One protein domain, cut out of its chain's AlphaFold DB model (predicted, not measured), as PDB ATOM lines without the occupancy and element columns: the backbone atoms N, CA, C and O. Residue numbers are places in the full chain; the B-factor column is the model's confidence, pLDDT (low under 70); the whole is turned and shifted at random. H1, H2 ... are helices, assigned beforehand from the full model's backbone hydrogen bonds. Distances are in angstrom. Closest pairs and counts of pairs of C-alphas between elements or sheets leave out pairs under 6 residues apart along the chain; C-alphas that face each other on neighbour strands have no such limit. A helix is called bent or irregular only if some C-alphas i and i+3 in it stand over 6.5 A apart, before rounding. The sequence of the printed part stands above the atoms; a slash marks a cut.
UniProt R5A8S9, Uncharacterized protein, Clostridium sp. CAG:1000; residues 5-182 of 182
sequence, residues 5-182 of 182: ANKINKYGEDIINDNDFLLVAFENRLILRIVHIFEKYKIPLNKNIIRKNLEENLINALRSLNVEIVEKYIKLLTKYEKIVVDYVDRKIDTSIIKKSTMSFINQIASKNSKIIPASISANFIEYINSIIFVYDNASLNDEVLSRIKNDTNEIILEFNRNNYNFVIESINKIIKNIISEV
ATOM      1  N   ALA A   5      86.378 -59.094   3.729       71.75
ATOM      2  CA  ALA A   5      87.648 -58.377   3.856       71.75
ATOM      3  C   ALA A   5      88.602 -58.578   2.659       71.75
ATOM      4  O   ALA A   5      89.127 -57.603   2.127       71.75
ATOM      5  N   ASN A   6      88.753 -59.809   2.152       72.88
ATOM      6  CA  ASN A   6      89.593 -60.082   0.976       72.88
ATOM      7  C   ASN A   6      89.053 -59.440  -0.317       72.88
ATOM      8  O   ASN A   6      89.827 -58.954  -1.138       72.88
ATOM      9  N   LYS A   7      87.728 -59.396  -0.495       79.94
ATOM     10  CA  LYS A   7      87.073 -58.720  -1.629       79.94
ATOM     11  C   LYS A   7      87.158 -57.191  -1.487       79.94
ATOM     12  O   LYS A   7      87.339 -56.514  -2.490       79.94
ATOM     13  N   ILE A   8      87.079 -56.654  -0.264       83.94
ATOM     14  CA  ILE A   8      87.245 -55.216   0.024       83.94
ATOM     15  C   ILE A   8      88.676 -54.760  -0.281       83.94
ATOM     16  O   ILE A   8      88.850 -53.711  -0.893       83.94
ATOM     17  N   ASN A   9      89.685 -55.557   0.088       86.31
ATOM     18  CA  ASN A   9      91.084 -55.268  -0.244       86.31
ATOM     19  C   ASN A   9      91.286 -55.165  -1.757       86.31
ATOM     20  O   ASN A   9      91.827 -54.169  -2.227       86.31
ATOM     21  N   LYS A  10      90.768 -56.139  -2.516       87.69
ATOM     22  CA  LYS A  10      90.840 -56.120  -3.980       87.69
ATOM     23  C   LYS A  10      90.176 -54.876  -4.582       87.69
ATOM     24  O   LYS A  10      90.759 -54.237  -5.443       87.69
ATOM     25  N   TYR A  11      88.993 -54.487  -4.100       87.00
ATOM     26  CA  TYR A  11      88.358 -53.247  -4.564       87.00
ATOM     27  C   TYR A  11      89.146 -51.994  -4.197       87.00
ATOM     28  O   TYR A  11      89.124 -51.024  -4.944       87.00
ATOM     29  N   GLY A  12      89.853 -52.005  -3.068       91.06
ATOM     30  CA  GLY A  12      90.788 -50.940  -2.738       91.06
ATOM     31  C   GLY A  12      91.926 -50.839  -3.755       91.06
ATOM     32  O   GLY A  12      92.218 -49.745  -4.224       91.06
ATOM     33  N   GLU A  13      92.530 -51.965  -4.140       92.69
ATOM     34  CA  GLU A  13      93.569 -52.002  -5.181       92.69
ATOM     35  C   GLU A  13      93.049 -51.488  -6.530       92.69
ATOM     36  O   GLU A  13      93.712 -50.669  -7.167       92.69
ATOM     37  N   ASP A  14      91.845 -51.904  -6.935       92.94
ATOM     38  CA  ASP A  14      91.205 -51.434  -8.170       92.94
ATOM     39  C   ASP A  14      91.041 -49.900  -8.159       92.94
ATOM     40  O   ASP A  14      91.421 -49.221  -9.111       92.94
ATOM     41  N   ILE A  15      90.582 -49.329  -7.039       93.44
ATOM     42  CA  ILE A  15      90.396 -47.876  -6.884       93.44
ATOM     43  C   ILE A  15      91.726 -47.123  -6.867       93.44
ATOM     44  O   ILE A  15      91.818 -46.023  -7.416       93.44
ATOM     45  N   ILE A  16      92.773 -47.701  -6.268       94.50
ATOM     46  CA  ILE A  16      94.118 -47.121  -6.319       94.50
ATOM     47  C   ILE A  16      94.572 -47.000  -7.778       94.50
ATOM     48  O   ILE A  16      95.052 -45.932  -8.164       94.50
ATOM     49  N   ASN A  17      94.368 -48.046  -8.583       95.19
ATOM     50  CA  ASN A  17      94.744 -48.074  -9.997       95.19
ATOM     51  C   ASN A  17      93.912 -47.101 -10.847       95.19
ATOM     52  O   ASN A  17      94.476 -46.363 -11.656       95.19
ATOM     53  N   ASP A  18      92.593 -47.043 -10.638       93.94
ATOM     54  CA  ASP A  18      91.706 -46.103 -11.338       93.94
ATOM     55  C   ASP A  18      92.103 -44.649 -11.059       93.94
ATOM     56  O   ASP A  18      92.190 -43.811 -11.963       93.94
ATOM     57  N   ASN A  19      92.406 -44.346  -9.798       94.75
ATOM     58  CA  ASN A  19      92.890 -43.033  -9.410       94.75
ATOM     59  C   ASN A  19      94.279 -42.733  -9.999       94.75
ATOM     60  O   ASN A  19      94.519 -41.596 -10.402       94.75
ATOM     61  N   ASP A  20      95.187 -43.709 -10.096       95.56
ATOM     62  CA  ASP A  20      96.491 -43.501 -10.742       95.56
ATOM     63  C   ASP A  20      96.342 -43.183 -12.237       95.56
ATOM     64  O   ASP A  20      96.971 -42.252 -12.745       95.56
ATOM     65  N   PHE A  21      95.422 -43.862 -12.928       95.56
ATOM     66  CA  PHE A  21      95.082 -43.538 -14.312       95.56
ATOM     67  C   PHE A  21      94.589 -42.087 -14.458       95.56
ATOM     68  O   PHE A  21      95.027 -41.363 -15.361       95.56
ATOM     69  N   LEU A  22      93.732 -41.622 -13.542       95.12
ATOM     70  CA  LEU A  22      93.286 -40.225 -13.511       95.12
ATOM     71  C   LEU A  22      94.442 -39.247 -13.269       95.12
ATOM     72  O   LEU A  22      94.483 -38.189 -13.901       95.12
ATOM     73  N   LEU A  23      95.396 -39.591 -12.398       95.88
ATOM     74  CA  LEU A  23      96.574 -38.763 -12.133       95.88
ATOM     75  C   LEU A  23      97.479 -38.641 -13.364       95.88
ATOM     76  O   LEU A  23      97.928 -37.538 -13.670       95.88
ATOM     77  N   VAL A  24      97.674 -39.724 -14.121       95.81
ATOM     78  CA  VAL A  24      98.423 -39.698 -15.390       95.81
ATOM     79  C   VAL A  24      97.728 -38.809 -16.428       95.81
ATOM     80  O   VAL A  24      98.377 -38.027 -17.133       95.81
ATOM     81  N   ALA A  25      96.399 -38.886 -16.534       95.88
ATOM     82  CA  ALA A  25      95.636 -38.017 -17.430       95.88
ATOM     83  C   ALA A  25      95.723 -36.539 -17.004       95.88
ATOM     84  O   ALA A  25      95.943 -35.657 -17.842       95.88
ATOM     85  N   PHE A  26      95.602 -36.272 -15.700       96.62
ATOM     86  CA  PHE A  26      95.754 -34.946 -15.104       96.62
ATOM     87  C   PHE A  26      97.138 -34.351 -15.382       96.62
ATOM     88  O   PHE A  26      97.217 -33.216 -15.858       96.62
ATOM     89  N   GLU A  27      98.208 -35.115 -15.158       96.69
ATOM     90  CA  GLU A  27      99.585 -34.684 -15.398       96.69
ATOM     91  C   GLU A  27      99.770 -34.224 -16.849       96.69
ATOM     92  O   GLU A  27     100.184 -33.092 -17.117       96.69
ATOM     93  N   ASN A  28      99.390 -35.073 -17.808       96.06
ATOM     94  CA  ASN A  28      99.521 -34.760 -19.229       96.06
ATOM     95  C   ASN A  28      98.713 -33.516 -19.621       96.06
ATOM     96  O   ASN A  28      99.213 -32.652 -20.349       96.06
ATOM     97  N   ARG A  29      97.480 -33.401 -19.117       96.31
ATOM     98  CA  ARG A  29      96.593 -32.265 -19.386       96.31
ATOM     99  C   ARG A  29      97.155 -30.958 -18.834       96.31
ATOM    100  O   ARG A  29      97.156 -29.955 -19.549       96.31
ATOM    101  N   LEU A  30      97.631 -30.962 -17.591       96.75
ATOM    102  CA  LEU A  30      98.158 -29.766 -16.943       96.75
ATOM    103  C   LEU A  30      99.424 -29.275 -17.650       96.75
ATOM    104  O   LEU A  30      99.528 -28.085 -17.945       96.75
ATOM    105  N   ILE A  31     100.337 -30.181 -18.013       95.94
ATOM    106  CA  ILE A  31     101.544 -29.828 -18.773       95.94
ATOM    107  C   ILE A  31     101.197 -29.181 -20.109       95.94
ATOM    108  O   ILE A  31     101.733 -28.119 -20.421       95.94
ATOM    109  N   LEU A  32     100.286 -29.777 -20.883       95.88
ATOM    110  CA  LEU A  32      99.871 -29.219 -22.172       95.88
ATOM    111  C   LEU A  32      99.286 -27.811 -22.021       95.88
ATOM    112  O   LEU A  32      99.630 -26.912 -22.785       95.88
ATOM    113  N   ARG A  33      98.436 -27.601 -21.011       96.44
ATOM    114  CA  ARG A  33      97.814 -26.297 -20.758       96.44
ATOM    115  C   ARG A  33      98.827 -25.252 -20.299       96.44
ATOM    116  O   ARG A  33      98.756 -24.123 -20.767       96.44
ATOM    117  N   ILE A  34      99.778 -25.614 -19.435       95.25
ATOM    118  CA  ILE A  34     100.863 -24.707 -19.029       95.25
ATOM    119  C   ILE A  34     101.710 -24.328 -20.246       95.25
ATOM    120  O   ILE A  34     101.910 -23.144 -20.488       95.25
ATOM    121  N   VAL A  35     102.153 -25.300 -21.048       94.50
ATOM    122  CA  VAL A  35     102.941 -25.037 -22.265       94.50
ATOM    123  C   VAL A  35     102.207 -24.069 -23.192       94.50
ATOM    124  O   VAL A  35     102.791 -23.075 -23.611       94.50
ATOM    125  N   HIS A  36     100.914 -24.294 -23.433       95.94
ATOM    126  CA  HIS A  36     100.112 -23.428 -24.293       95.94
ATOM    127  C   HIS A  36     100.015 -21.983 -23.776       95.94
ATOM    128  O   HIS A  36     100.049 -21.035 -24.562       95.94
ATOM    129  N   ILE A  37      99.931 -21.798 -22.454       96.06
ATOM    130  CA  ILE A  37      99.965 -20.463 -21.847       96.06
ATOM    131  C   ILE A  37     101.310 -19.795 -22.158       96.06
ATOM    132  O   ILE A  37     101.327 -18.689 -22.679       96.06
ATOM    133  N   PHE A  38     102.440 -20.465 -21.931       94.12
ATOM    134  CA  PHE A  38     103.759 -19.891 -22.232       94.12
ATOM    135  C   PHE A  38     103.949 -19.571 -23.728       94.12
ATOM    136  O   PHE A  38     104.471 -18.506 -24.069       94.12
ATOM    137  N   GLU A  39     103.458 -20.433 -24.623       94.62
ATOM    138  CA  GLU A  39     103.470 -20.207 -26.075       94.62
ATOM    139  C   GLU A  39     102.686 -18.950 -26.479       94.62
ATOM    140  O   GLU A  39     103.172 -18.159 -27.291       94.62
ATOM    141  N   LYS A  40     101.513 -18.713 -25.873       96.44
ATOM    142  CA  LYS A  40     100.702 -17.499 -26.084       96.44
ATOM    143  C   LYS A  40     101.489 -16.220 -25.780       96.44
ATOM    144  O   LYS A  40     101.344 -15.232 -26.498       96.44
ATOM    145  N   TYR A  41     102.349 -16.244 -24.762       95.00
ATOM    146  CA  TYR A  41     103.226 -15.121 -24.405       95.00
ATOM    147  C   TYR A  41     104.590 -15.155 -25.117       95.00
ATOM    148  O   TYR A  41     105.432 -14.303 -24.846       95.00
ATOM    149  N   LYS A  42     104.806 -16.087 -26.061       93.81
ATOM    150  CA  LYS A  42     106.063 -16.283 -26.809       93.81
ATOM    151  C   LYS A  42     107.276 -16.566 -25.915       93.81
ATOM    152  O   LYS A  42     108.403 -16.216 -26.266       93.81
ATOM    153  N   ILE A  43     107.053 -17.205 -24.769       90.81
ATOM    154  CA  ILE A  43     108.110 -17.552 -23.821       90.81
ATOM    155  C   ILE A  43     108.507 -19.018 -24.032       90.81
ATOM    156  O   ILE A  43     107.645 -19.898 -23.960       90.81
ATOM    157  N   PRO A  44     109.794 -19.319 -24.279       87.44
ATOM    158  CA  PRO A  44     110.246 -20.694 -24.420       87.44
ATOM    159  C   PRO A  44     110.158 -21.426 -23.078       87.44
ATOM    160  O   PRO A  44     110.637 -20.946 -22.052       87.44
ATOM    161  N   LEU A  45     109.583 -22.628 -23.096       87.44
ATOM    162  CA  LEU A  45     109.426 -23.466 -21.913       87.44
ATOM    163  C   LEU A  45     109.939 -24.878 -22.188       87.44
ATOM    164  O   LEU A  45     109.547 -25.526 -23.161       87.44
ATOM    165  N   ASN A  46     110.778 -25.402 -21.297       89.75
ATOM    166  CA  ASN A  46     111.183 -26.798 -21.371       89.75
ATOM    167  C   ASN A  46     110.111 -27.693 -20.732       89.75
ATOM    168  O   ASN A  46     110.107 -27.917 -19.521       89.75
ATOM    169  N   LYS A  47     109.224 -28.246 -21.568       92.19
ATOM    170  CA  LYS A  47     108.128 -29.127 -21.130       92.19
ATOM    171  C   LYS A  47     108.589 -30.315 -20.277       92.19
ATOM    172  O   LYS A  47     107.857 -30.735 -19.389       92.19
ATOM    173  N   ASN A  48     109.789 -30.850 -20.527       93.44
ATOM    174  CA  ASN A  48     110.301 -32.016 -19.804       93.44
ATOM    175  C   ASN A  48     110.706 -31.639 -18.374       93.44
ATOM    176  O   ASN A  48     110.460 -32.402 -17.445       93.44
ATOM    177  N   ILE A  49     111.277 -30.444 -18.193       91.75
ATOM    178  CA  ILE A  49     111.628 -29.915 -16.870       91.75
ATOM    179  C   ILE A  49     110.361 -29.643 -16.050       91.75
ATOM    180  O   ILE A  49     110.299 -30.037 -14.884       91.75
ATOM    181  N   ILE A  50     109.334 -29.036 -16.657       93.00
ATOM    182  CA  ILE A  50     108.053 -28.799 -15.973       93.00
ATOM    183  C   ILE A  50     107.376 -30.119 -15.617       93.00
ATOM    184  O   ILE A  50     106.898 -30.258 -14.497       93.00
ATOM    185  N   ARG A  51     107.376 -31.099 -16.530       95.56
ATOM    186  CA  ARG A  51     106.823 -32.434 -16.272       95.56
ATOM    187  C   ARG A  51     107.488 -33.097 -15.074       95.56
ATOM    188  O   ARG A  51     106.790 -33.478 -14.146       95.56
ATOM    189  N   LYS A  52     108.820 -33.147 -15.058       95.38
ATOM    190  CA  LYS A  52     109.573 -33.723 -13.940       95.38
ATOM    191  C   LYS A  52     109.218 -33.053 -12.606       95.38
ATOM    192  O   LYS A  52     108.965 -33.735 -11.623       95.38
ATOM    193  N   ASN A  53     109.135 -31.723 -12.581       93.81
ATOM    194  CA  ASN A  53     108.788 -31.003 -11.355       93.81
ATOM    195  C   ASN A  53     107.318 -31.161 -10.958       93.81
ATOM    196  O   ASN A  53     107.021 -31.157  -9.769       93.81
ATOM    197  N   LEU A  54     106.401 -31.300 -11.916       96.00
ATOM    198  CA  LEU A  54     105.006 -31.633 -11.634       96.00
ATOM    199  C   LEU A  54     104.901 -33.022 -10.997       96.00
ATOM    200  O   LEU A  54     104.185 -33.198 -10.011       96.00
ATOM    201  N   GLU A  55     105.642 -33.987 -11.535       95.62
ATOM    202  CA  GLU A  55     105.698 -35.345 -11.008       95.62
ATOM    203  C   GLU A  55     106.222 -35.361  -9.562       95.62
ATOM    204  O   GLU A  55     105.545 -35.854  -8.655       95.62
ATOM    205  N   GLU A  56     107.382 -34.739  -9.334       94.62
ATOM    206  CA  GLU A  56     108.060 -34.686  -8.034       94.62
ATOM    207  C   GLU A  56     107.273 -33.890  -6.980       94.62
ATOM    208  O   GLU A  56     107.169 -34.331  -5.835       94.62
ATOM    209  N   ASN A  57     106.692 -32.744  -7.352       94.12
ATOM    210  CA  ASN A  57     106.113 -31.796  -6.393       94.12
ATOM    211  C   ASN A  57     104.586 -31.873  -6.254       94.12
ATOM    212  O   ASN A  57     104.027 -31.143  -5.434       94.12
ATOM    213  N   LEU A  58     103.895 -32.710  -7.040       95.44
ATOM    214  CA  LEU A  58     102.438 -32.871  -6.943       95.44
ATOM    215  C   LEU A  58     101.969 -34.310  -7.177       95.44
ATOM    216  O   LEU A  58     101.276 -34.860  -6.321       95.44
ATOM    217  N   ILE A  59     102.329 -34.934  -8.301       96.69
ATOM    218  CA  ILE A  59     101.769 -36.250  -8.667       96.69
ATOM    219  C   ILE A  59     102.147 -37.318  -7.644       96.69
ATOM    220  O   ILE A  59     101.278 -38.054  -7.180       96.69
ATOM    221  N   ASN A  60     103.410 -37.368  -7.223       95.44
ATOM    222  CA  ASN A  60     103.857 -38.352  -6.237       95.44
ATOM    223  C   ASN A  60     103.185 -38.163  -4.868       95.44
ATOM    224  O   ASN A  60     102.877 -39.145  -4.188       95.44
ATOM    225  N   ALA A  61     102.892 -36.919  -4.485       94.19
ATOM    226  CA  ALA A  61     102.161 -36.626  -3.258       94.19
ATOM    227  C   ALA A  61     100.698 -37.102  -3.346       94.19
ATOM    228  O   ALA A  61     100.205 -37.749  -2.421       94.19
ATOM    229  N   LEU A  62     100.027 -36.862  -4.478       94.94
ATOM    230  CA  LEU A  62      98.671 -37.360  -4.735       94.94
ATOM    231  C   LEU A  62      98.615 -38.896  -4.772       94.94
ATOM    232  O   LEU A  62      97.718 -39.482  -4.170       94.94
ATOM    233  N   ARG A  63      99.595 -39.554  -5.405       95.12
ATOM    234  CA  ARG A  63      99.725 -41.022  -5.414       95.12
ATOM    235  C   ARG A  63      99.892 -41.594  -4.011       95.12
ATOM    236  O   ARG A  63      99.230 -42.562  -3.656       95.12
ATOM    237  N   SER A  64     100.749 -40.977  -3.204       94.19
ATOM    238  CA  SER A  64     101.006 -41.431  -1.833       94.19
ATOM    239  C   SER A  64      99.756 -41.296  -0.964       94.19
ATOM    240  O   SER A  64      99.367 -42.240  -0.275       94.19
ATOM    241  N   LEU A  65      99.070 -40.152  -1.061       93.00
ATOM    242  CA  LEU A  65      97.796 -39.937  -0.379       93.00
ATOM    243  C   LEU A  65      96.730 -40.930  -0.836       93.00
ATOM    244  O   LEU A  65      95.935 -41.370  -0.013       93.00
ATOM    245  N   ASN A  66      96.714 -41.306  -2.116       93.38
ATOM    246  CA  ASN A  66      95.739 -42.258  -2.632       93.38
ATOM    247  C   ASN A  66      95.783 -43.596  -1.918       93.38
ATOM    248  O   ASN A  66      94.769 -44.053  -1.391       93.38
ATOM    249  N   VAL A  67      96.982 -44.158  -1.821       93.81
ATOM    250  CA  VAL A  67      97.208 -45.402  -1.091       93.81
ATOM    251  C   VAL A  67      96.801 -45.233   0.375       93.81
ATOM    252  O   VAL A  67      96.004 -46.014   0.893       93.81
ATOM    253  N   GLU A  68      97.254 -44.162   1.030       94.06
ATOM    254  CA  GLU A  68      96.967 -43.915   2.447       94.06
ATOM    255  C   GLU A  68      95.460 -43.800   2.746       94.06
ATOM    256  O   GLU A  68      94.960 -44.335   3.743       94.06
ATOM    257  N   ILE A  69      94.716 -43.090   1.896       92.12
ATOM    258  CA  ILE A  69      93.275 -42.866   2.044       92.12
ATOM    259  C   ILE A  69      92.515 -44.178   1.874       92.12
ATOM    260  O   ILE A  69      91.673 -44.513   2.716       92.12
ATOM    261  N   VAL A  70      92.822 -44.938   0.823       92.75
ATOM    262  CA  VAL A  70      92.168 -46.220   0.552       92.75
ATOM    263  C   VAL A  70      92.449 -47.212   1.681       92.75
ATOM    264  O   VAL A  70      91.513 -47.813   2.210       92.75
ATOM    265  N   GLU A  71      93.690 -47.309   2.163       92.94
ATOM    266  CA  GLU A  71      94.034 -48.153   3.313       92.94
ATOM    267  C   GLU A  71      93.275 -47.770   4.592       92.94
ATOM    268  O   GLU A  71      92.817 -48.635   5.351       92.94
ATOM    269  N   LYS A  72      93.131 -46.466   4.862       92.12
ATOM    270  CA  LYS A  72      92.332 -45.971   5.993       92.12
ATOM    271  C   LYS A  72      90.873 -46.394   5.855       92.12
ATOM    272  O   LYS A  72      90.274 -46.822   6.847       92.12
ATOM    273  N   TYR A  73      90.315 -46.313   4.650       91.50
ATOM    274  CA  TYR A  73      88.948 -46.744   4.388       91.50
ATOM    275  C   TYR A  73      88.764 -48.251   4.505       91.50
ATOM    276  O   TYR A  73      87.805 -48.670   5.144       91.50
ATOM    277  N   ILE A  74      89.700 -49.062   4.017       91.75
ATOM    278  CA  ILE A  74      89.691 -50.515   4.223       91.75
ATOM    279  C   ILE A  74      89.640 -50.836   5.723       91.75
ATOM    280  O   ILE A  74      88.753 -51.555   6.178       91.75
ATOM    281  N   LYS A  75      90.534 -50.246   6.529       90.75
ATOM    282  CA  LYS A  75      90.561 -50.464   7.991       90.75
ATOM    283  C   LYS A  75      89.235 -50.085   8.655       90.75
ATOM    284  O   LYS A  75      88.791 -50.757   9.588       90.75
ATOM    285  N   LEU A  76      88.620 -48.997   8.204       90.81
ATOM    286  CA  LEU A  76      87.327 -48.519   8.685       90.81
ATOM    287  C   LEU A  76      86.182 -49.469   8.283       90.81
ATOM    288  O   LEU A  76      85.359 -49.812   9.130       90.81
ATOM    289  N   LEU A  77      86.162 -49.936   7.035       91.44
ATOM    290  CA  LEU A  77      85.173 -50.873   6.499       91.44
ATOM    291  C   LEU A  77      85.246 -52.239   7.190       91.44
ATOM    292  O   LEU A  77      84.212 -52.774   7.570       91.44
ATOM    293  N   THR A  78      86.445 -52.756   7.460       89.31
ATOM    294  CA  THR A  78      86.630 -54.008   8.213       89.31
ATOM    295  C   THR A  78      86.096 -53.898   9.643       89.31
ATOM    296  O   THR A  78      85.528 -54.846  10.183       89.31
ATOM    297  N   LYS A  79      86.257 -52.735  10.293       89.12
ATOM    298  CA  LYS A  79      85.650 -52.487  11.613       89.12
ATOM    299  C   LYS A  79      84.129 -52.420  11.521       89.12
ATOM    300  O   LYS A  79      83.453 -52.974  12.380       89.12
ATOM    301  N   TYR A  80      83.609 -51.752  10.494       89.19
ATOM    302  CA  TYR A  80      82.177 -51.674  10.239       89.19
ATOM    303  C   TYR A  80      81.567 -53.065  10.001       89.19
ATOM    304  O   TYR A  80      80.580 -53.390  10.650       89.19
ATOM    305  N   GLU A  81      82.191 -53.908   9.171       88.06
ATOM    306  CA  GLU A  81      81.765 -55.294   8.934       88.06
ATOM    307  C   GLU A  81      81.618 -56.057  10.255       88.06
ATOM    308  O   GLU A  81      80.534 -56.550  10.548       88.06
ATOM    309  N   LYS A  82      82.652 -56.050  11.108       87.69
ATOM    310  CA  LYS A  82      82.609 -56.711  12.426       87.69
ATOM    311  C   LYS A  82      81.441 -56.242  13.295       87.69
ATOM    312  O   LYS A  82      80.759 -57.065  13.890       87.69
ATOM    313  N   ILE A  83      81.186 -54.933  13.348       86.88
ATOM    314  CA  ILE A  83      80.076 -54.373  14.137       86.88
ATOM    315  C   ILE A  83      78.722 -54.857  13.604       86.88
ATOM    316  O   ILE A  83      77.827 -55.164  14.390       86.88
ATOM    317  N   VAL A  84      78.550 -54.914  12.280       86.00
ATOM    318  CA  VAL A  84      77.293 -55.383  11.683       86.00
ATOM    319  C   VAL A  84      77.098 -56.878  11.932       86.00
ATOM    320  O   VAL A  84      75.989 -57.276  12.286       86.00
ATOM    321  N   VAL A  85      78.154 -57.688  11.806       85.75
ATOM    322  CA  VAL A  85      78.115 -59.122  12.134       85.75
ATOM    323  C   VAL A  85      77.708 -59.336  13.592       85.75
ATOM    324  O   VAL A  85      76.737 -60.043  13.847       85.75
ATOM    325  N   ASP A  86      78.337 -58.627  14.535       86.56
ATOM    326  CA  ASP A  86      77.986 -58.695  15.960       86.56
ATOM    327  C   ASP A  86      76.510 -58.344  16.222       86.56
ATOM    328  O   ASP A  86      75.867 -58.920  17.103       86.56
ATOM    329  N   TYR A  87      75.952 -57.377  15.484       86.31
ATOM    330  CA  TYR A  87      74.533 -57.027  15.588       86.31
ATOM    331  C   TYR A  87      73.618 -58.136  15.072       86.31
ATOM    332  O   TYR A  87      72.584 -58.395  15.692       86.31
ATOM    333  N   VAL A  88      73.990 -58.807  13.985       83.50
ATOM    334  CA  VAL A  88      73.222 -59.938  13.449       83.50
ATOM    335  C   VAL A  88      73.299 -61.149  14.372       83.50
ATOM    336  O   VAL A  88      72.255 -61.710  14.709       83.50
ATOM    337  N   ASP A  89      74.483 -61.486  14.881       86.06
ATOM    338  CA  ASP A  89      74.681 -62.605  15.809       86.06
ATOM    339  C   ASP A  89      73.875 -62.424  17.106       86.06
ATOM    340  O   ASP A  89      73.305 -63.371  17.654       86.06
ATOM    341  N   ARG A  90      73.754 -61.175  17.575       87.88
ATOM    342  CA  ARG A  90      72.927 -60.800  18.735       87.88
ATOM    343  C   ARG A  90      71.437 -60.656  18.416       87.88
ATOM    344  O   ARG A  90      70.676 -60.292  19.312       87.88
ATOM    345  N   LYS A  91      71.013 -60.929  17.178       85.12
ATOM    346  CA  LYS A  91      69.625 -60.796  16.699       85.12
ATOM    347  C   LYS A  91      69.046 -59.396  16.943       85.12
ATOM    348  O   LYS A  91      67.875 -59.248  17.290       85.12
ATOM    349  N   ILE A  92      69.881 -58.368  16.795       82.75
ATOM    350  CA  ILE A  92      69.457 -56.970  16.893       82.75
ATOM    351  C   ILE A  92      68.516 -56.648  15.729       82.75
ATOM    352  O   ILE A  92      68.716 -57.098  14.601       82.75
ATOM    353  N   ASP A  93      67.500 -55.831  15.999       82.31
ATOM    354  CA  ASP A  93      66.541 -55.398  14.988       82.31
ATOM    355  C   ASP A  93      67.244 -54.703  13.804       82.31
ATOM    356  O   ASP A  93      68.041 -53.770  13.967       82.31
ATOM    357  N   THR A  94      66.911 -55.132  12.585       79.50
ATOM    358  CA  THR A  94      67.490 -54.598  11.343       79.50
ATOM    359  C   THR A  94      67.296 -53.085  11.172       79.50
ATOM    360  O   THR A  94      68.108 -52.430  10.514       79.50
ATOM    361  N   SER A  95      66.265 -52.491  11.779       83.44
ATOM    362  CA  SER A  95      66.040 -51.040  11.796       83.44
ATOM    363  C   SER A  95      67.167 -50.282  12.508       83.44
ATOM    364  O   SER A  95      67.565 -49.204  12.054       83.44
ATOM    365  N   ILE A  96      67.746 -50.865  13.561       83.81
ATOM    366  CA  ILE A  96      68.880 -50.294  14.294       83.81
ATOM    367  C   ILE A  96      70.132 -50.343  13.416       83.81
ATOM    368  O   ILE A  96      70.826 -49.333  13.280       83.81
ATOM    369  N   ILE A  97      70.377 -51.473  12.745       81.75
ATOM    370  CA  ILE A  97      71.498 -51.641  11.805       81.75
ATOM    371  C   ILE A  97      71.417 -50.600  10.678       81.75
ATOM    372  O   ILE A  97      72.409 -49.928  10.372       81.75
ATOM    373  N   LYS A  98      70.223 -50.398  10.101       83.19
ATOM    374  CA  LYS A  98      69.971 -49.382   9.065       83.19
ATOM    375  C   LYS A  98      70.260 -47.967   9.569       83.19
ATOM    376  O   LYS A  98      70.973 -47.218   8.903       83.19
ATOM    377  N   LYS A  99      69.756 -47.599  10.752       85.69
ATOM    378  CA  LYS A  99      69.964 -46.263  11.335       85.69
ATOM    379  C   LYS A  99      71.444 -45.983  11.614       85.69
ATOM    380  O   LYS A  99      71.939 -44.910  11.266       85.69
ATOM    381  N   SER A 100      72.158 -46.949  12.188       84.06
ATOM    382  CA  SER A 100      73.598 -46.840  12.453       84.06
ATOM    383  C   SER A 100      74.409 -46.727  11.161       84.06
ATOM    384  O   SER A 100      75.299 -45.884  11.068       84.06
ATOM    385  N   THR A 101      74.051 -47.500  10.134       87.38
ATOM    386  CA  THR A 101      74.689 -47.434   8.809       87.38
ATOM    387  C   THR A 101      74.484 -46.072   8.147       87.38
ATOM    388  O   THR A 101      75.444 -45.480   7.662       87.38
ATOM    389  N   MET A 102      73.269 -45.518   8.189       86.75
ATOM    390  CA  MET A 102      73.006 -44.175   7.657       86.75
ATOM    391  C   MET A 102      73.793 -43.091   8.400       86.75
ATOM    392  O   MET A 102      74.353 -42.196   7.771       86.75
ATOM    393  N   SER A 103      73.888 -43.184   9.731       86.69
ATOM    394  CA  SER A 103      74.722 -42.271  10.523       86.69
ATOM    395  C   SER A 103      76.193 -42.337  10.099       86.69
ATOM    396  O   SER A 103      76.836 -41.304   9.906       86.69
ATOM    397  N   PHE A 104      76.714 -43.546   9.891       87.44
ATOM    398  CA  PHE A 104      78.079 -43.761   9.426       87.44
ATOM    399  C   PHE A 104      78.320 -43.168   8.030       87.44
ATOM    400  O   PHE A 104      79.269 -42.407   7.849       87.44
ATOM    401  N   ILE A 105      77.424 -43.420   7.070       88.31
ATOM    402  CA  ILE A 105      77.496 -42.851   5.714       88.31
ATOM    403  C   ILE A 105      77.514 -41.317   5.754       88.31
ATOM    404  O   ILE A 105      78.344 -40.693   5.092       88.31
ATOM    405  N   ASN A 106      76.658 -40.700   6.573       85.94
ATOM    406  CA  ASN A 106      76.603 -39.243   6.717       85.94
ATOM    407  C   ASN A 106      77.911 -38.665   7.290       85.94
ATOM    408  O   ASN A 106      78.388 -37.615   6.848       85.94
ATOM    409  N   GLN A 107      78.540 -39.364   8.239       86.12
ATOM    410  CA  GLN A 107      79.846 -38.964   8.771       86.12
ATOM    411  C   GLN A 107      80.951 -39.061   7.717       86.12
ATOM    412  O   GLN A 107      81.807 -38.179   7.653       86.12
ATOM    413  N   ILE A 108      80.927 -40.088   6.868       86.75
ATOM    414  CA  ILE A 108      81.886 -40.215   5.768       86.75
ATOM    415  C   ILE A 108      81.684 -39.098   4.748       86.75
ATOM    416  O   ILE A 108      82.651 -38.424   4.401       86.75
ATOM    417  N   ALA A 109      80.443 -38.837   4.334       83.81
ATOM    418  CA  ALA A 109      80.123 -37.787   3.368       83.81
ATOM    419  C   ALA A 109      80.632 -36.403   3.814       83.81
ATOM    420  O   ALA A 109      81.239 -35.680   3.028       83.81
ATOM    421  N   SER A 110      80.454 -36.056   5.095       81.69
ATOM    422  CA  SER A 110      80.909 -34.763   5.639       81.69
ATOM    423  C   SER A 110      82.435 -34.607   5.712       81.69
ATOM    424  O   SER A 110      82.935 -33.483   5.668       81.69
ATOM    425  N   LYS A 111      83.180 -35.715   5.816       82.19
ATOM    426  CA  LYS A 111      84.651 -35.712   5.884       82.19
ATOM    427  C   LYS A 111      85.307 -35.846   4.514       82.19
ATOM    428  O   LYS A 111      86.378 -35.285   4.304       82.19
ATOM    429  N   ASN A 112      84.669 -36.561   3.590       79.19
ATOM    430  CA  ASN A 112      85.258 -36.939   2.310       79.19
ATOM    431  C   ASN A 112      85.651 -35.737   1.439       79.19
ATOM    432  O   ASN A 112      86.701 -35.749   0.810       79.19
ATOM    433  N   SER A 113      84.862 -34.659   1.460       73.19
ATOM    434  CA  SER A 113      85.148 -33.444   0.681       73.19
ATOM    435  C   SER A 113      86.436 -32.714   1.087       73.19
ATOM    436  O   SER A 113      86.851 -31.794   0.387       73.19
ATOM    437  N   LYS A 114      87.063 -33.098   2.207       77.12
ATOM    438  CA  LYS A 114      88.245 -32.438   2.782       77.12
ATOM    439  C   LYS A 114      89.426 -33.387   2.988       77.12
ATOM    440  O   LYS A 114      90.345 -33.052   3.729       77.12
ATOM    441  N   ILE A 115      89.376 -34.582   2.400       82.38
ATOM    442  CA  ILE A 115      90.391 -35.610   2.635       82.38
ATOM    443  C   ILE A 115      91.736 -35.234   2.022       82.38
ATOM    444  O   ILE A 115      92.756 -35.343   2.700       82.38
ATOM    445  N   ILE A 116      91.737 -34.751   0.779       85.12
ATOM    446  CA  ILE A 116      92.932 -34.146   0.197       85.12
ATOM    447  C   ILE A 116      92.938 -32.652   0.534       85.12
ATOM    448  O   ILE A 116      91.973 -31.950   0.213       85.12
ATOM    449  N   PRO A 117      94.010 -32.137   1.158       84.50
ATOM    450  CA  PRO A 117      94.121 -30.719   1.454       84.50
ATOM    451  C   PRO A 117      94.375 -29.910   0.177       84.50
ATOM    452  O   PRO A 117      95.185 -30.286  -0.668       84.50
ATOM    453  N   ALA A 118      93.764 -28.727   0.078       75.94
ATOM    454  CA  ALA A 118      93.995 -27.803  -1.039       75.94
ATOM    455  C   ALA A 118      95.462 -27.332  -1.149       75.94
ATOM    456  O   ALA A 118      95.893 -26.877  -2.204       75.94
ATOM    457  N   SER A 119      96.246 -27.456  -0.073       85.88
ATOM    458  CA  SER A 119      97.676 -27.133  -0.050       85.88
ATOM    459  C   SER A 119      98.560 -28.166  -0.756       85.88
ATOM    460  O   SER A 119      99.765 -27.950  -0.837       85.88
ATOM    461  N   ILE A 120      98.009 -29.270  -1.274       89.88
ATOM    462  CA  ILE A 120      98.795 -30.334  -1.917       89.88
ATOM    463  C   ILE A 120      99.599 -29.842  -3.131       89.88
ATOM    464  O   ILE A 120     100.658 -30.380  -3.428       89.88
ATOM    465  N   SER A 121      99.140 -28.780  -3.800       92.50
ATOM    466  CA  SER A 121      99.838 -28.163  -4.932       92.50
ATOM    467  C   SER A 121     100.824 -27.063  -4.536       92.50
ATOM    468  O   SER A 121     101.372 -26.419  -5.426       92.50
ATOM    469  N   ALA A 122     101.032 -26.793  -3.242       92.81
ATOM    470  CA  ALA A 122     101.854 -25.669  -2.786       92.81
ATOM    471  C   ALA A 122     103.297 -25.757  -3.308       92.81
ATOM    472  O   ALA A 122     103.777 -24.792  -3.895       92.81
ATOM    473  N   ASN A 123     103.930 -26.928  -3.194       92.06
ATOM    474  CA  ASN A 123     105.309 -27.138  -3.648       92.06
ATOM    475  C   ASN A 123     105.444 -26.929  -5.164       92.06
ATOM    476  O   ASN A 123     106.375 -26.280  -5.635       92.06
ATOM    477  N   PHE A 124     104.481 -27.428  -5.947       94.50
ATOM    478  CA  PHE A 124     104.489 -27.211  -7.394       94.50
ATOM    479  C   PHE A 124     104.226 -25.743  -7.767       94.50
ATOM    480  O   PHE A 124     104.856 -25.218  -8.683       94.50
ATOM    481  N   ILE A 125     103.338 -25.053  -7.046       93.75
ATOM    482  CA  ILE A 125     103.095 -23.614  -7.228       93.75
ATOM    483  C   ILE A 125     104.354 -22.803  -6.909       93.75
ATOM    484  O   ILE A 125     104.688 -21.892  -7.661       93.75
ATOM    485  N   GLU A 126     105.064 -23.126  -5.830       93.00
ATOM    486  CA  GLU A 126     106.317 -22.464  -5.453       93.00
ATOM    487  C   GLU A 126     107.387 -22.631  -6.536       93.00
ATOM    488  O   GLU A 126     107.999 -21.652  -6.970       93.00
ATOM    489  N   TYR A 127     107.532 -23.849  -7.061       92.38
ATOM    490  CA  TYR A 127     108.401 -24.108  -8.201       92.38
ATOM    491  C   TYR A 127     108.013 -23.263  -9.425       92.38
ATOM    492  O   TYR A 127     108.860 -22.598 -10.020       92.38
ATOM    493  N   ILE A 128     106.731 -23.232  -9.789       92.25
ATOM    494  CA  ILE A 128     106.258 -22.456 -10.940       92.25
ATOM    495  C   ILE A 128     106.465 -20.952 -10.736       92.25
ATOM    496  O   ILE A 128     106.893 -20.279 -11.674       92.25
ATOM    497  N   ASN A 129     106.251 -20.433  -9.524       91.12
ATOM    498  CA  ASN A 129     106.540 -19.042  -9.167       91.12
ATOM    499  C   ASN A 129     108.001 -18.669  -9.462       91.12
ATOM    500  O   ASN A 129     108.253 -17.598 -10.012       91.12
ATOM    501  N   SER A 130     108.952 -19.571  -9.186       88.94
ATOM    502  CA  SER A 130     110.378 -19.346  -9.484       88.94
ATOM    503  C   SER A 130     110.685 -19.190 -10.980       88.94
ATOM    504  O   SER A 130     111.693 -18.588 -11.340       88.94
ATOM    505  N   ILE A 131     109.808 -19.693 -11.854       86.38
ATOM    506  CA  ILE A 131     109.942 -19.596 -13.311       86.38
ATOM    507  C   ILE A 131     109.224 -18.359 -13.838       86.38
ATOM    508  O   ILE A 131     109.796 -17.594 -14.610       86.38
ATOM    509  N   ILE A 132     107.961 -18.169 -13.458       87.06
ATOM    510  CA  ILE A 132     107.102 -17.138 -14.057       87.06
ATOM    511  C   ILE A 132     107.522 -15.720 -13.644       87.06
ATOM    512  O   ILE A 132     107.465 -14.807 -14.465       87.06
ATOM    513  N   PHE A 133     108.039 -15.532 -12.422       83.00
ATOM    514  CA  PHE A 133     108.465 -14.212 -11.942       83.00
ATOM    515  C   PHE A 133     109.695 -13.656 -12.660       83.00
ATOM    516  O   PHE A 133     109.865 -12.442 -12.703       83.00
ATOM    517  N   VAL A 134     110.502 -14.507 -13.299       83.88
ATOM    518  CA  VAL A 134     111.638 -14.063 -14.124       83.88
ATOM    519  C   VAL A 134     111.173 -13.234 -15.329       83.88
ATOM    520  O   VAL A 134     111.928 -12.405 -15.832       83.88
ATOM    521  N   TYR A 135     109.933 -13.426 -15.783       84.00
ATOM    522  CA  TYR A 135     109.399 -12.766 -16.975       84.00
ATOM    523  C   TYR A 135     108.661 -11.453 -16.692       84.00
ATOM    524  O   TYR A 135     108.211 -10.823 -17.647       84.00
ATOM    525  N   ASP A 136     108.509 -11.065 -15.418       83.12
ATOM    526  CA  ASP A 136     107.833  -9.834 -14.970       83.12
ATOM    527  C   ASP A 136     106.506  -9.545 -15.712       83.12
ATOM    528  O   ASP A 136     106.227  -8.442 -16.179       83.12
ATOM    529  N   ASN A 137     105.683 -10.587 -15.884       89.56
ATOM    530  CA  ASN A 137     104.430 -10.512 -16.633       89.56
ATOM    531  C   ASN A 137     103.249 -10.952 -15.760       89.56
ATOM    532  O   ASN A 137     102.981 -12.142 -15.598       89.56
ATOM    533  N   ALA A 138     102.515  -9.980 -15.216       90.94
ATOM    534  CA  ALA A 138     101.388 -10.241 -14.320       90.94
ATOM    535  C   ALA A 138     100.289 -11.107 -14.964       90.94
ATOM    536  O   ALA A 138      99.784 -12.029 -14.330       90.94
ATOM    537  N   SER A 139      99.963 -10.874 -16.241       93.81
ATOM    538  CA  SER A 139      98.924 -11.639 -16.943       93.81
ATOM    539  C   SER A 139      99.316 -13.101 -17.160       93.81
ATOM    540  O   SER A 139      98.491 -13.990 -16.954       93.81
ATOM    541  N   LEU A 140     100.577 -13.361 -17.522       93.50
ATOM    542  CA  LEU A 140     101.131 -14.717 -17.577       93.50
ATOM    543  C   LEU A 140     101.024 -15.388 -16.206       93.50
ATOM    544  O   LEU A 140     100.550 -16.520 -16.113       93.50
ATOM    545  N   ASN A 141     101.457 -14.686 -15.154       92.50
ATOM    546  CA  ASN A 141     101.497 -15.235 -13.806       92.50
ATOM    547  C   ASN A 141     100.101 -15.662 -13.340       92.50
ATOM    548  O   ASN A 141      99.910 -16.798 -12.901       92.50
ATOM    549  N   ASP A 142      99.113 -14.782 -13.501       94.38
ATOM    550  CA  ASP A 142      97.727 -15.049 -13.121       94.38
ATOM    551  C   ASP A 142      97.126 -16.215 -13.918       94.38
ATOM    552  O   ASP A 142      96.439 -17.078 -13.360       94.38
ATOM    553  N   GLU A 143      97.406 -16.296 -15.220       96.12
ATOM    554  CA  GLU A 143      96.888 -17.352 -16.093       96.12
ATOM    555  C   GLU A 143      97.487 -18.726 -15.752       96.12
ATOM    556  O   GLU A 143      96.753 -19.713 -15.642       96.12
ATOM    557  N   VAL A 144      98.797 -18.803 -15.497       95.44
ATOM    558  CA  VAL A 144      99.461 -20.048 -15.080       95.44
ATOM    559  C   VAL A 144      98.964 -20.497 -13.702       95.44
ATOM    560  O   VAL A 144      98.580 -21.656 -13.525       95.44
ATOM    561  N   LEU A 145      98.927 -19.592 -12.720       95.31
ATOM    562  CA  LEU A 145      98.533 -19.934 -11.351       95.31
ATOM    563  C   LEU A 145      97.055 -20.314 -11.246       95.31
ATOM    564  O   LEU A 145      96.714 -21.271 -10.546       95.31
ATOM    565  N   SER A 146      96.172 -19.598 -11.944       96.00
ATOM    566  CA  SER A 146      94.751 -19.954 -12.004       96.00
ATOM    567  C   SER A 146      94.547 -21.315 -12.664       96.00
ATOM    568  O   SER A 146      93.764 -22.123 -12.161       96.00
ATOM    569  N   ARG A 147      95.297 -21.625 -13.730       96.31
ATOM    570  CA  ARG A 147      95.249 -22.934 -14.386       96.31
ATOM    571  C   ARG A 147      95.642 -24.066 -13.442       96.31
ATOM    572  O   ARG A 147      94.898 -25.037 -13.339       96.31
ATOM    573  N   ILE A 148      96.763 -23.931 -12.735       95.50
ATOM    574  CA  ILE A 148      97.223 -24.950 -11.779       95.50
ATOM    575  C   ILE A 148      96.168 -25.172 -10.696       95.50
ATOM    576  O   ILE A 148      95.786 -26.313 -10.446       95.50
ATOM    577  N   LYS A 149      95.648 -24.097 -10.092       94.25
ATOM    578  CA  LYS A 149      94.624 -24.188  -9.039       94.25
ATOM    579  C   LYS A 149      93.349 -24.867  -9.536       94.25
ATOM    580  O   LYS A 149      92.850 -25.771  -8.874       94.25
ATOM    581  N   ASN A 150      92.837 -24.462 -10.697       94.88
ATOM    582  CA  ASN A 150      91.596 -25.006 -11.248       94.88
ATOM    583  C   ASN A 150      91.728 -26.494 -11.575       94.88
ATOM    584  O   ASN A 150      90.908 -27.291 -11.126       94.88
ATOM    585  N   ASP A 151      92.780 -26.874 -12.300       95.12
ATOM    586  CA  ASP A 151      92.984 -28.264 -12.701       95.12
ATOM    587  C   ASP A 151      93.286 -29.160 -11.483       95.12
ATOM    588  O   ASP A 151      92.826 -30.300 -11.449       95.12
ATOM    589  N   THR A 152      94.004 -28.648 -10.468       94.56
ATOM    590  CA  THR A 152      94.259 -29.373  -9.205       94.56
ATOM    591  C   THR A 152      92.960 -29.572  -8.417       94.56
ATOM    592  O   THR A 152      92.684 -30.665  -7.932       94.56
ATOM    593  N   ASN A 153      92.118 -28.542  -8.310       93.00
ATOM    594  CA  ASN A 153      90.828 -28.664  -7.627       93.00
ATOM    595  C   ASN A 153      89.915 -29.682  -8.322       93.00
ATOM    596  O   ASN A 153      89.255 -30.468  -7.649       93.00
ATOM    597  N   GLU A 154      89.895 -29.691  -9.655       93.00
ATOM    598  CA  GLU A 154      89.112 -30.646 -10.439       93.00
ATOM    599  C   GLU A 154      89.543 -32.093 -10.156       93.00
ATOM    600  O   GLU A 154      88.695 -32.926  -9.835       93.00
ATOM    601  N   ILE A 155      90.851 -32.387 -10.197       94.25
ATOM    602  CA  ILE A 155      91.334 -33.747  -9.920       94.25
ATOM    603  C   ILE A 155      91.089 -34.148  -8.462       94.25
ATOM    604  O   ILE A 155      90.691 -35.279  -8.213       94.25
ATOM    605  N   ILE A 156      91.231 -33.227  -7.500       92.38
ATOM    606  CA  ILE A 156      90.915 -33.486  -6.085       92.38
ATOM    607  C   ILE A 156      89.439 -33.860  -5.904       92.38
ATOM    608  O   ILE A 156      89.120 -34.758  -5.123       92.38
ATOM    609  N   LEU A 157      88.528 -33.179  -6.601       91.44
ATOM    610  CA  LEU A 157      87.098 -33.474  -6.520       91.44
ATOM    611  C   LEU A 157      86.779 -34.867  -7.067       91.44
ATOM    612  O   LEU A 157      86.066 -35.620  -6.401       91.44
ATOM    613  N   GLU A 158      87.332 -35.224  -8.226       91.94
ATOM    614  CA  GLU A 158      87.119 -36.546  -8.825       91.94
ATOM    615  C   GLU A 158      87.729 -37.654  -7.957       91.94
ATOM    616  O   GLU A 158      87.099 -38.672  -7.679       91.94
ATOM    617  N   PHE A 159      88.911 -37.392  -7.408       91.00
ATOM    618  CA  PHE A 159      89.594 -38.281  -6.483       91.00
ATOM    619  C   PHE A 159      88.768 -38.553  -5.215       91.00
ATOM    620  O   PHE A 159      88.541 -39.699  -4.818       91.00
ATOM    621  N   ASN A 160      88.263 -37.492  -4.582       89.62
ATOM    622  CA  ASN A 160      87.388 -37.611  -3.419       89.62
ATOM    623  C   ASN A 160      86.098 -38.365  -3.780       89.62
ATOM    624  O   ASN A 160      85.607 -39.165  -2.981       89.62
ATOM    625  N   ARG A 161      85.539 -38.139  -4.972       90.88
ATOM    626  CA  ARG A 161      84.337 -38.837  -5.441       90.88
ATOM    627  C   ARG A 161      84.573 -40.340  -5.588       90.88
ATOM    628  O   ARG A 161      83.756 -41.113  -5.090       90.88
ATOM    629  N   ASN A 162      85.681 -40.752  -6.199       91.81
ATOM    630  CA  ASN A 162      86.024 -42.166  -6.366       91.81
ATOM    631  C   ASN A 162      86.164 -42.880  -5.022       91.81
ATOM    632  O   ASN A 162      85.554 -43.928  -4.812       91.81
ATOM    633  N   ASN A 163      86.872 -42.272  -4.069       89.25
ATOM    634  CA  ASN A 163      87.018 -42.857  -2.737       89.25
ATOM    635  C   ASN A 163      85.695 -42.942  -1.975       89.25
ATOM    636  O   ASN A 163      85.443 -43.919  -1.270       89.25
ATOM    637  N   TYR A 164      84.823 -41.943  -2.117       90.38
ATOM    638  CA  TYR A 164      83.491 -42.012  -1.531       90.38
ATOM    639  C   TYR A 164      82.678 -43.164  -2.119       90.38
ATOM    640  O   TYR A 164      82.108 -43.953  -1.366       90.38
ATOM    641  N   ASN A 165      82.664 -43.292  -3.448       91.50
ATOM    642  CA  ASN A 165      81.956 -44.369  -4.135       91.50
ATOM    643  C   ASN A 165      82.470 -45.739  -3.682       91.50
ATOM    644  O   ASN A 165      81.663 -46.591  -3.320       91.50
ATOM    645  N   PHE A 166      83.791 -45.907  -3.579       91.94
ATOM    646  CA  PHE A 166      84.417 -47.110  -3.029       91.94
ATOM    647  C   PHE A 166      83.862 -47.487  -1.648       91.94
ATOM    648  O   PHE A 166      83.483 -48.640  -1.413       91.94
ATOM    649  N   VAL A 167      83.766 -46.519  -0.730       91.81
ATOM    650  CA  VAL A 167      83.232 -46.756   0.619       91.81
ATOM    651  C   VAL A 167      81.763 -47.168   0.563       91.81
ATOM    652  O   VAL A 167      81.378 -48.141   1.212       91.81
ATOM    653  N   ILE A 168      80.938 -46.464  -0.216       91.56
ATOM    654  CA  ILE A 168      79.501 -46.750  -0.331       91.56
ATOM    655  C   ILE A 168      79.251 -48.125  -0.951       91.56
ATOM    656  O   ILE A 168      78.440 -48.901  -0.442       91.56
ATOM    657  N   GLU A 169      79.965 -48.464  -2.020       91.00
ATOM    658  CA  GLU A 169      79.863 -49.772  -2.658       91.00
ATOM    659  C   GLU A 169      80.315 -50.895  -1.729       91.00
ATOM    660  O   GLU A 169      79.652 -51.934  -1.650       91.00
ATOM    661  N   SER A 170      81.384 -50.674  -0.963       91.81
ATOM    662  CA  SER A 170      81.865 -51.634   0.028       91.81
ATOM    663  C   SER A 170      80.846 -51.860   1.147       91.81
ATOM    664  O   SER A 170      80.540 -53.008   1.462       91.81
ATOM    665  N   ILE A 171      80.244 -50.795   1.691       90.94
ATOM    666  CA  ILE A 171      79.155 -50.897   2.681       90.94
ATOM    667  C   ILE A 171      77.985 -51.702   2.111       90.94
ATOM    668  O   ILE A 171      77.483 -52.617   2.763       90.94
ATOM    669  N   ASN A 172      77.566 -51.406   0.877       88.44
ATOM    670  CA  ASN A 172      76.467 -52.118   0.228       88.44
ATOM    671  C   ASN A 172      76.760 -53.614   0.071       88.44
ATOM    672  O   ASN A 172      75.862 -54.435   0.249       88.44
ATOM    673  N   LYS A 173      78.003 -53.984  -0.252       88.69
ATOM    674  CA  LYS A 173      78.415 -55.389  -0.350       88.69
ATOM    675  C   LYS A 173      78.441 -56.074   1.016       88.69
ATOM    676  O   LYS A 173      77.922 -57.182   1.113       88.69
ATOM    677  N   ILE A 174      78.956 -55.402   2.050       87.50
ATOM    678  CA  ILE A 174      78.925 -55.878   3.446       87.50
ATOM    679  C   ILE A 174      77.491 -56.193   3.867       87.50
ATOM    680  O   ILE A 174      77.191 -57.321   4.249       87.50
ATOM    681  N   ILE A 175      76.582 -55.228   3.717       82.75
ATOM    682  CA  ILE A 175      75.175 -55.408   4.081       82.75
ATOM    683  C   ILE A 175      74.520 -56.536   3.277       82.75
ATOM    684  O   ILE A 175      73.830 -57.370   3.858       82.75
ATOM    685  N   LYS A 176      74.733 -56.590   1.954       83.00
ATOM    686  CA  LYS A 176      74.138 -57.631   1.100       83.00
ATOM    687  C   LYS A 176      74.569 -59.034   1.509       83.00
ATOM    688  O   LYS A 176      73.702 -59.887   1.621       83.00
ATOM    689  N   ASN A 177      75.860 -59.252   1.744       80.56
ATOM    690  CA  ASN A 177      76.399 -60.560   2.127       80.56
ATOM    691  C   ASN A 177      75.827 -61.046   3.459       80.56
ATOM    692  O   ASN A 177      75.458 -62.205   3.595       80.56
ATOM    693  N   ILE A 178      75.713 -60.130   4.421       72.31
ATOM    694  CA  ILE A 178      75.174 -60.434   5.744       72.31
ATOM    695  C   ILE A 178      73.678 -60.760   5.652       72.31
ATOM    696  O   ILE A 178      73.234 -61.702   6.288       72.31
ATOM    697  N   ILE A 179      72.901 -60.037   4.838       65.94
ATOM    698  CA  ILE A 179      71.466 -60.324   4.651       65.94
ATOM    699  C   ILE A 179      71.237 -61.601   3.834       65.94
ATOM    700  O   ILE A 179      70.285 -62.315   4.108       65.94
ATOM    701  N   SER A 180      72.064 -61.896   2.827       61.91
ATOM    702  CA  SER A 180      71.896 -63.094   1.989       61.91
ATOM    703  C   SER A 180      72.220 -64.406   2.703       61.91
ATOM    704  O   SER A 180      71.846 -65.463   2.208       61.91
ATOM    705  N   GLU A 181      72.948 -64.344   3.818       54.16
ATOM    706  CA  GLU A 181      73.294 -65.508   4.639       54.16
ATOM    707  C   GLU A 181      72.400 -65.679   5.889       54.16
ATOM    708  O   GLU A 181      72.597 -66.639   6.635       54.16
ATOM    709  N   VAL A 182      71.437 -64.773   6.119       47.72
ATOM    710  CA  VAL A 182      70.397 -64.861   7.170       47.72
ATOM    711  C   VAL A 182      69.120 -65.453   6.586       47.72
ATOM    712  O   VAL A 182      68.521 -66.313   7.268       47.72
TER     713      VAL A 182
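AT A GLANCE: This is residues 5 to 182 of the 182 residues of an uncharacterized protein of Clostridium sp. CAG:1000 (UniProt R5A8S9). A long, slender bundle of helices: H5 runs nearly its whole length with H1 packed along it, the bent H2 packs on H1 with both arms and on residues 163 to 178 of H5 with its arm H2b, and the shorter H3 and H4 follow one another along the bundle, H3 packing on residues 160 to 168 of H5 and H4 on residues 140 to 153. The printed part has 178 residues with five named helices, H1 to H5 in order, and no named strand: all helix. It is loose, with a radius of gyration of the C-alphas of 21.4 A, a rod spanning 72 by 25 by 20 A.

HOW THE PARTS SIT: H1, residues 5 to 40, and H5, residues 138 to 180, touch at a shallow tilt of 14 degrees, opposite ways, closest at C-alphas 34 and 144, 6.3 A. By its hydrogen bonds H2, residues 47 to 89, was assigned as one helix, but it is bent: C-alphas 57 and 60 are 6.9 A apart. Its arms are H2a, residues 47 to 57, and H2b, residues 60 to 89. H1 and H2a form a helical hairpin, closest at C-alphas 31 and 51, 6.4 A. H2b touches H5, closest at C-alphas 81 and 174, 6.2 A. H3, residues 94 to 112, touches H5 with residues 105 to 112 alone, closest at C-alphas 112 and 160, 6.1 A. H4, residues 118 to 135, is irregular, C-alphas 120 and 123 being 7.5 A apart, and forms a helical hairpin with H5, closest at C-alphas 132 and 141, 5.9 A. H3 and H4 are apart. Each O i to N i+4 pair is within hydrogen-bond range in H1, H2a, H2b, H3 and H5, but 8 of 14 in H4.

IN THESE COORDINATES: H1 starts at C-alpha 5 (87.648, -58.377, 3.856) and is 52.3 A long; H2b is 43.9 A. H5, 62.7 A, ends at C-alpha 180 (71.896, -63.094, 1.989).

THE WHOLE: The C-alphas of Lys 42 and Lys 91, the two farthest apart, are 72.1 A apart. The printed part has no cut and no long link. Residues 179 to 182 have pLDDT under 70.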